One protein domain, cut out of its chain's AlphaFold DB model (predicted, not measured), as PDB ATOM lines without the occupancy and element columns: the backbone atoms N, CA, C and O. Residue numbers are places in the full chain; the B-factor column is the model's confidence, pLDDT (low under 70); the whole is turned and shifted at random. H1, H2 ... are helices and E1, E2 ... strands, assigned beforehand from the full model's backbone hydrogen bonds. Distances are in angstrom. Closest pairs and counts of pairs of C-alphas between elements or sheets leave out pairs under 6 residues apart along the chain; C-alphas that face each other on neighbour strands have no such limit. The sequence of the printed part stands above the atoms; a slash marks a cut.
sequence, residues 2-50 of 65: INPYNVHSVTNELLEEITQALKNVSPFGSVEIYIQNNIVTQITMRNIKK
ATOM      1  N   ILE A   2     -18.225 -27.852 -15.728       79.38
ATOM      2  CA  ILE A   2     -18.795 -28.191 -17.041       79.38
ATOM      3  C   ILE A   2     -20.143 -28.864 -16.777       79.38
ATOM      4  O   ILE A   2     -20.213 -29.771 -15.953       79.38
ATOM      5  N   ASN A   3     -21.215 -28.385 -17.409       88.56
ATOM      6  CA  ASN A   3     -22.512 -29.051 -17.320       88.56
ATOM      7  C   ASN A   3     -22.449 -30.324 -18.184       88.56
ATOM      8  O   ASN A   3     -22.287 -30.179 -19.398       88.56
ATOM      9  N   PRO A   4     -22.579 -31.534 -17.603       92.69
ATOM     10  CA  PRO A   4     -22.444 -32.779 -18.358       92.69
ATOM     11  C   PRO A   4     -23.516 -32.935 -19.444       92.69
ATOM     12  O   PRO A   4     -23.313 -33.660 -20.410       92.69
ATOM     13  N   TYR A   5     -24.619 -32.194 -19.344       94.75
ATOM     14  CA  TYR A   5     -25.737 -32.225 -20.282       94.75
ATOM     15  C   TYR A   5     -25.651 -31.147 -21.381       94.75
ATOM     16  O   TYR A   5     -26.635 -30.903 -22.079       94.75
ATOM     17  N   ASN A   6     -24.511 -30.464 -21.537       95.88
ATOM     18  CA  ASN A   6     -24.322 -29.479 -22.603       95.88
ATOM     19  C   ASN A   6     -24.190 -30.163 -23.975       95.88
ATOM     20  O   ASN A   6     -23.329 -31.012 -24.177       95.88
ATOM     21  N   VAL A   7     -25.000 -29.754 -24.952       93.94
ATOM     22  CA  VAL A   7     -25.030 -30.403 -26.279       93.94
ATOM     23  C   VAL A   7     -23.822 -30.071 -27.160       93.94
ATOM     24  O   VAL A   7     -23.517 -30.821 -28.080       93.94
ATOM     25  N   HIS A   8     -23.115 -28.972 -26.878       94.44
ATOM     26  CA  HIS A   8     -21.881 -28.586 -27.580       94.44
ATOM     27  C   HIS A   8     -20.640 -29.268 -26.999       94.44
ATOM     28  O   HIS A   8     -19.574 -29.237 -27.606       94.44
ATOM     29  N   SER A   9     -20.771 -29.888 -25.825       93.75
ATOM     30  CA  SER A   9     -19.722 -30.662 -25.168       93.75
ATOM     31  C   SER A   9     -20.329 -31.965 -24.664       93.75
ATOM     32  O   SER A   9     -20.598 -32.130 -23.477       93.75
ATOM     33  N   VAL A  10     -20.597 -32.871 -25.605       92.88
ATOM     34  CA  VAL A  10     -21.182 -34.181 -25.307       92.88
ATOM     35  C   VAL A  10     -20.219 -34.963 -24.414       92.88
ATOM     36  O   VAL A  10     -19.123 -35.329 -24.838       92.88
ATOM     37  N   THR A  11     -20.634 -35.188 -23.172       96.12
ATOM     38  CA  THR A  11     -19.864 -35.917 -22.159       96.12
ATOM     39  C   THR A  11     -20.201 -37.408 -22.162       96.12
ATOM     40  O   THR A  11     -21.210 -37.827 -22.739       96.12
ATOM     41  N   ASN A  12     -19.374 -38.219 -21.497       96.81
ATOM     42  CA  ASN A  12     -19.647 -39.648 -21.335       96.81
ATOM     43  C   ASN A  12     -20.916 -39.877 -20.512       96.81
ATOM     44  O   ASN A  12     -21.702 -40.756 -20.838       96.81
ATOM     45  N   GLU A  13     -21.163 -39.035 -19.512       95.62
ATOM     46  CA  GLU A  13     -22.344 -39.086 -18.660       95.62
ATOM     47  C   GLU A  13     -23.630 -38.902 -19.480       95.62
ATOM     48  O   GLU A  13     -24.570 -39.686 -19.354       95.62
ATOM     49  N   LEU A  14     -23.668 -37.915 -20.388       96.25
ATOM     50  CA  LEU A  14     -24.819 -37.720 -21.276       96.25
ATOM     51  C   LEU A  14     -25.004 -38.902 -22.244       96.25
ATOM     52  O   LEU A  14     -26.136 -39.311 -22.513       96.25
ATOM     53  N   LEU A  15     -23.909 -39.465 -22.765       97.19
ATOM     54  CA  LEU A  15     -23.965 -40.635 -23.647       97.19
ATOM     55  C   LEU A  15     -24.470 -41.885 -22.922       97.19
ATOM     56  O   LEU A  15     -25.259 -42.642 -23.493       97.19
ATOM     57  N   GLU A  16     -24.037 -42.107 -21.684       98.00
ATOM     58  CA  GLU A  16     -24.476 -43.225 -20.850       98.00
ATOM     59  C   GLU A  16     -25.976 -43.144 -20.563       98.00
ATOM     60  O   GLU A  16     -26.685 -44.128 -20.780       98.00
ATOM     61  N   GLU A  17     -26.484 -41.965 -20.198       97.31
ATOM     62  CA  GLU A  17     -27.914 -41.729 -19.956       97.31
ATOM     63  C   GLU A  17     -28.766 -41.989 -21.208       97.31
ATOM     64  O   GLU A  17     -29.762 -42.717 -21.159       97.31
ATOM     65  N   ILE A  18     -28.353 -41.467 -22.371       97.25
ATOM     66  CA  ILE A  18     -29.056 -41.718 -23.643       97.25
ATOM     67  C   ILE A  18     -29.014 -43.211 -23.992       97.25
ATOM     68  O   ILE A  18     -30.027 -43.793 -24.394       97.25
ATOM     69  N   THR A  19     -27.861 -43.858 -23.814       97.94
ATOM     70  CA  THR A  19     -27.695 -45.292 -24.081       97.94
ATOM     71  C   THR A  19     -28.599 -46.127 -23.180       97.94
ATOM     72  O   THR A  19     -29.245 -47.069 -23.648       97.94
ATOM     73  N   GLN A  20     -28.673 -45.788 -21.894       97.88
ATOM     74  CA  GLN A  20     -29.528 -46.480 -20.943       97.88
ATOM     75  C   GLN A  20     -31.008 -46.275 -21.276       97.88
ATOM     76  O   GLN A  20     -31.780 -47.236 -21.239       97.88
ATOM     77  N   ALA A  21     -31.396 -45.063 -21.681       97.81
ATOM     78  CA  ALA A  21     -32.760 -44.774 -22.100       97.81
ATOM     79  C   ALA A  21     -33.189 -45.618 -23.311       97.81
ATOM     80  O   ALA A  21     -34.281 -46.189 -23.319       97.81
ATOM     81  N   LEU A  22     -32.306 -45.768 -24.303       97.62
ATOM     82  CA  LEU A  22     -32.548 -46.618 -25.472       97.62
ATOM     83  C   LEU A  22     -32.670 -48.102 -25.101       97.62
ATOM     84  O   LEU A  22     -33.574 -48.775 -25.589       97.62
ATOM     85  N   LYS A  23     -31.804 -48.615 -24.216       96.62
ATOM     86  CA  LYS A  23     -31.846 -50.018 -23.758       96.62
ATOM     87  C   LYS A  23     -33.119 -50.357 -22.980       96.62
ATOM     88  O   LYS A  23     -33.587 -51.491 -23.035       96.62
ATOM     89  N   ASN A  24     -33.670 -49.384 -22.258       97.12
ATOM     90  CA  ASN A  24     -34.867 -49.562 -21.438       97.12
ATOM     91  C   ASN A  24     -36.172 -49.558 -22.252       97.12
ATOM     92  O   ASN A  24     -37.218 -49.958 -21.734       97.12
ATOM     93  N   VAL A  25     -36.137 -49.123 -23.514       96.06
ATOM     94  CA  VAL A  25     -37.281 -49.214 -24.425       96.06
ATOM     95  C   VAL A  25     -37.294 -50.593 -25.086       96.06
ATOM     96  O   VAL A  25     -36.481 -50.880 -25.963       96.06
ATOM     97  N   SER A  26     -38.223 -51.466 -24.685       88.31
ATOM     98  CA  SER A  26     -38.319 -52.824 -25.241       88.31
ATOM     99  C   SER A  26     -39.708 -53.454 -25.049       88.31
ATOM    100  O   SER A  26     -40.283 -53.340 -23.966       88.31
ATOM    101  N   PRO A  27     -40.280 -54.149 -26.059       89.62
ATOM    102  CA  PRO A  27     -39.772 -54.352 -27.426       89.62
ATOM    103  C   PRO A  27     -40.100 -53.204 -28.398       89.62
ATOM    104  O   PRO A  27     -39.574 -53.167 -29.507       89.62
ATOM    105  N   PHE A  28     -40.993 -52.284 -28.025       93.06
ATOM    106  CA  PHE A  28     -41.337 -51.118 -28.840       93.06
ATOM    107  C   PHE A  28     -41.476 -49.885 -27.959       93.06
ATOM    108  O   PHE A  28     -41.910 -49.979 -26.811       93.06
ATOM    109  N   GLY A  29     -41.188 -48.722 -28.526       95.56
ATOM    110  CA  GLY A  29     -41.355 -47.456 -27.838       95.56
ATOM    111  C   GLY A  29     -40.673 -46.304 -28.553       95.56
ATOM    112  O   GLY A  29     -40.317 -46.422 -29.724       95.56
ATOM    113  N   SER A  30     -40.502 -45.204 -27.831       97.38
ATOM    114  CA  SER A  30     -39.751 -44.030 -28.265       97.38
ATOM    115  C   SER A  30     -38.905 -43.478 -27.119       97.38
ATOM    116  O   SER A  30     -39.234 -43.655 -25.943       97.38
ATOM    117  N   VAL A  31     -37.822 -42.800 -27.484       98.31
ATOM    118  CA  VAL A  31     -37.063 -41.916 -26.599       98.31
ATOM    119  C   VAL A  31     -37.157 -40.508 -27.177       98.31
ATOM    120  O   VAL A  31     -36.945 -40.319 -28.373       98.31
ATOM    121  N   GLU A  32     -37.493 -39.535 -26.340       98.38
ATOM    122  CA  GLU A  32     -37.565 -38.113 -26.675       98.38
ATOM    123  C   GLU A  32     -36.551 -37.351 -25.819       98.38
ATOM    124  O   GLU A  32     -36.457 -37.584 -24.614       98.38
ATOM    125  N   ILE A  33     -35.793 -36.442 -26.432       97.94
ATOM    126  CA  ILE A  33     -34.782 -35.625 -25.753       97.94
ATOM    127  C   ILE A  33     -35.199 -34.162 -25.886       97.94
ATOM    128  O   ILE A  33     -35.334 -33.654 -26.999       97.94
ATOM    129  N   TYR A  34     -35.384 -33.488 -24.754       98.19
ATOM    130  CA  TYR A  34     -35.714 -32.069 -24.697       98.19
ATOM    131  C   TYR A  34     -34.460 -31.261 -24.379       98.19
ATOM    132  O   TYR A  34     -33.734 -31.550 -23.425       98.19
ATOM    133  N   ILE A  35     -34.221 -30.239 -25.197       97.88
ATOM    134  CA  ILE A  35     -33.061 -29.356 -25.095       97.88
ATOM    135  C   ILE A  35     -33.562 -27.930 -24.888       97.88
ATOM    136  O   ILE A  35     -34.364 -27.428 -25.674       97.88
ATOM    137  N   GLN A  36     -33.043 -27.257 -23.864       97.69
ATOM    138  CA  GLN A  36     -33.284 -25.841 -23.607       97.69
ATOM    139  C   GLN A  36     -31.950 -25.149 -23.336       97.69
ATOM    140  O   GLN A  36     -31.142 -25.633 -22.550       97.69
ATOM    141  N   ASN A  37     -31.709 -24.008 -23.987       96.81
ATOM    142  CA  ASN A  37     -30.474 -23.231 -23.827       96.81
ATOM    143  C   ASN A  37     -29.193 -24.074 -24.007       96.81
ATOM    144  O   ASN A  37     -28.243 -23.938 -23.240       96.81
ATOM    145  N   ASN A  38     -29.165 -24.947 -25.023       96.31
ATOM    146  CA  ASN A  38     -28.057 -25.875 -25.308       96.31
ATOM    147  C   ASN A  38     -27.775 -26.917 -24.207       96.31
ATOM    148  O   ASN A  38     -26.683 -27.482 -24.153       96.31
ATOM    149  N   ILE A  39     -28.742 -27.177 -23.329       96.94
ATOM    150  CA  ILE A  39     -28.639 -28.159 -22.250       96.94
ATOM    151  C   ILE A  39     -29.769 -29.170 -22.426       96.94
ATOM    152  O   ILE A  39     -30.922 -28.778 -22.611       96.94
ATOM    153  N   VAL A  40     -29.452 -30.462 -22.368       97.62
ATOM    154  CA  VAL A  40     -30.472 -31.508 -22.245       97.62
ATOM    155  C   VAL A  40     -31.121 -31.365 -20.874       97.62
ATOM    156  O   VAL A  40     -30.458 -31.503 -19.850       97.62
ATOM    157  N   THR A  41     -32.412 -31.051 -20.850       97.81
ATOM    158  CA  THR A  41     -33.161 -30.831 -19.604       97.81
ATOM    159  C   THR A  41     -34.052 -32.006 -19.244       97.81
ATOM    160  O   THR A  41     -34.411 -32.159 -18.079       97.81
ATOM    161  N   GLN A  42     -34.404 -32.847 -20.218       98.38
ATOM    162  CA  GLN A  42     -35.242 -34.014 -19.990       98.38
ATOM    163  C   GLN A  42     -34.997 -35.083 -21.056       98.38
ATOM    164  O   GLN A  42     -34.905 -34.786 -22.247       98.38
ATOM    165  N   ILE A  43     -34.958 -36.339 -20.616       98.25
ATOM    166  CA  ILE A  43     -35.022 -37.528 -21.467       98.25
ATOM    167  C   ILE A  43     -36.298 -38.277 -21.082       98.25
ATOM    168  O   ILE A  43     -36.492 -38.640 -19.923       98.25
ATOM    169  N   THR A  44     -37.195 -38.490 -22.039       98.31
ATOM    170  CA  THR A  44     -38.453 -39.213 -21.829       98.31
ATOM    171  C   THR A  44     -38.428 -40.526 -22.584       98.31
ATOM    172  O   THR A  44     -38.152 -40.559 -23.778       98.31
ATOM    173  N   MET A  45     -38.754 -41.612 -21.890       98.31
ATOM    174  CA  MET A  45     -38.923 -42.938 -22.480       98.31
ATOM    175  C   MET A  45     -40.402 -43.305 -22.485       98.31
ATOM    176  O   MET A  45     -41.065 -43.255 -21.447       98.31
ATOM    177  N   ARG A  46     -40.918 -43.738 -23.634       97.75
ATOM    178  CA  ARG A  46     -42.276 -44.264 -23.759       97.75
ATOM    179  C   ARG A  46     -42.217 -45.707 -24.228       97.75
ATOM    180  O   ARG A  46     -41.907 -45.965 -25.384       97.75
ATOM    181  N   ASN A  47     -42.589 -46.643 -23.361       96.38
ATOM    182  CA  ASN A  47     -42.783 -48.039 -23.747       96.38
ATOM    183  C   ASN A  47     -44.152 -48.227 -24.415       96.38
ATOM    184  O   ASN A  47     -45.174 -47.743 -23.930       96.38
ATOM    185  N   ILE A  48     -44.176 -48.935 -25.543       94.94
ATOM    186  CA  ILE A  48     -45.371 -49.152 -26.357       94.94
ATOM    187  C   ILE A  48     -45.653 -50.650 -26.439       94.94
ATOM    188  O   ILE A  48     -44.915 -51.423 -27.047       94.94
ATOM    189  N   LYS A  49     -46.791 -51.067 -25.885       90.81
ATOM    190  CA  LYS A  49     -47.311 -52.422 -26.077       90.81
ATOM    191  C   LYS A  49     -48.174 -52.460 -27.335       90.81
ATOM    192  O   LYS A  49     -49.267 -51.900 -27.357       90.81
ATOM    193  N   LYS A  50     -47.714 -53.155 -28.375       87.56
ATOM    194  CA  LYS A  50     -48.560 -53.465 -29.536       87.56
ATOM    195  C   LYS A  50     -49.537 -54.578 -29.156       87.56
ATOM    196  O   LYS A  50     -49.122 -55.634 -28.690       87.56
TER     197      LYS A  50
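What this domain is: This is residues 2 to 50 of the 65 residues of an uncharacterized protein of Candidatus Gottesmanbacteria bacterium RBG_16_43_7 (UniProt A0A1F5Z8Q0). A long hairpin of two strands, E1 and E2, makes a narrow sheet, and one helix, H1, runs lengthwise over one of its faces, while the other face is bare. Residues 2 to 11 form a loop near the turn end of the hairpin, and residues 48 to 50 run on past its other end. The printed part has 49 residues with one named helix and two named strands, in the order H1, E1, E2; the sheet order is E1 - E2, antiparallel, and the class is mixed, helices and strands. It is only just loose, close to compact, with a radius of gyration of the C-alphas of 11.9 A, and its outline is a rod spanning 40 by 19 by 10 A.

Where its parts are: Start at Ile 2 and pass residues 2 to 11 to find C-alpha 12 at (-19.647, -39.648, -21.335); from there H1, residues 12 to 24, runs 18.2 A. Next look for C-alpha 29 at (-41.355, -47.456, -27.838), where E1, residues 29 to 36, begins its 23.5 A. E2, residues 39 to 47, covers 24.4 A and ends at C-alpha 47, (-42.783, -48.039, -23.747).

How they stand to each other: E1 and E2 form a hairpin, antiparallel at 165 degrees between their directions. Look at N 32 and O 44, 2.8 A apart, and N 46 and O 30, 2.9 A apart, both within hydrogen-bond range. From H1 to E2 the closest C-alphas are those of Ala 21 and Met 45, 6.4 A apart; from H1 to E1 they are those of Leu 22 and Val 31, 6.6 A apart. In H1 every O i to N i+4 pair is within hydrogen-bond range.

The domain as a whole: The two C-alphas farthest apart are those of Ile 2 and Lys 50, at 41.0 A. The printed part has no cut, and the links H1 to E1 and E1 to E2 are tight. In this predicted model the mean pLDDT of the printed part is 95.5, and no printed residue is under 70.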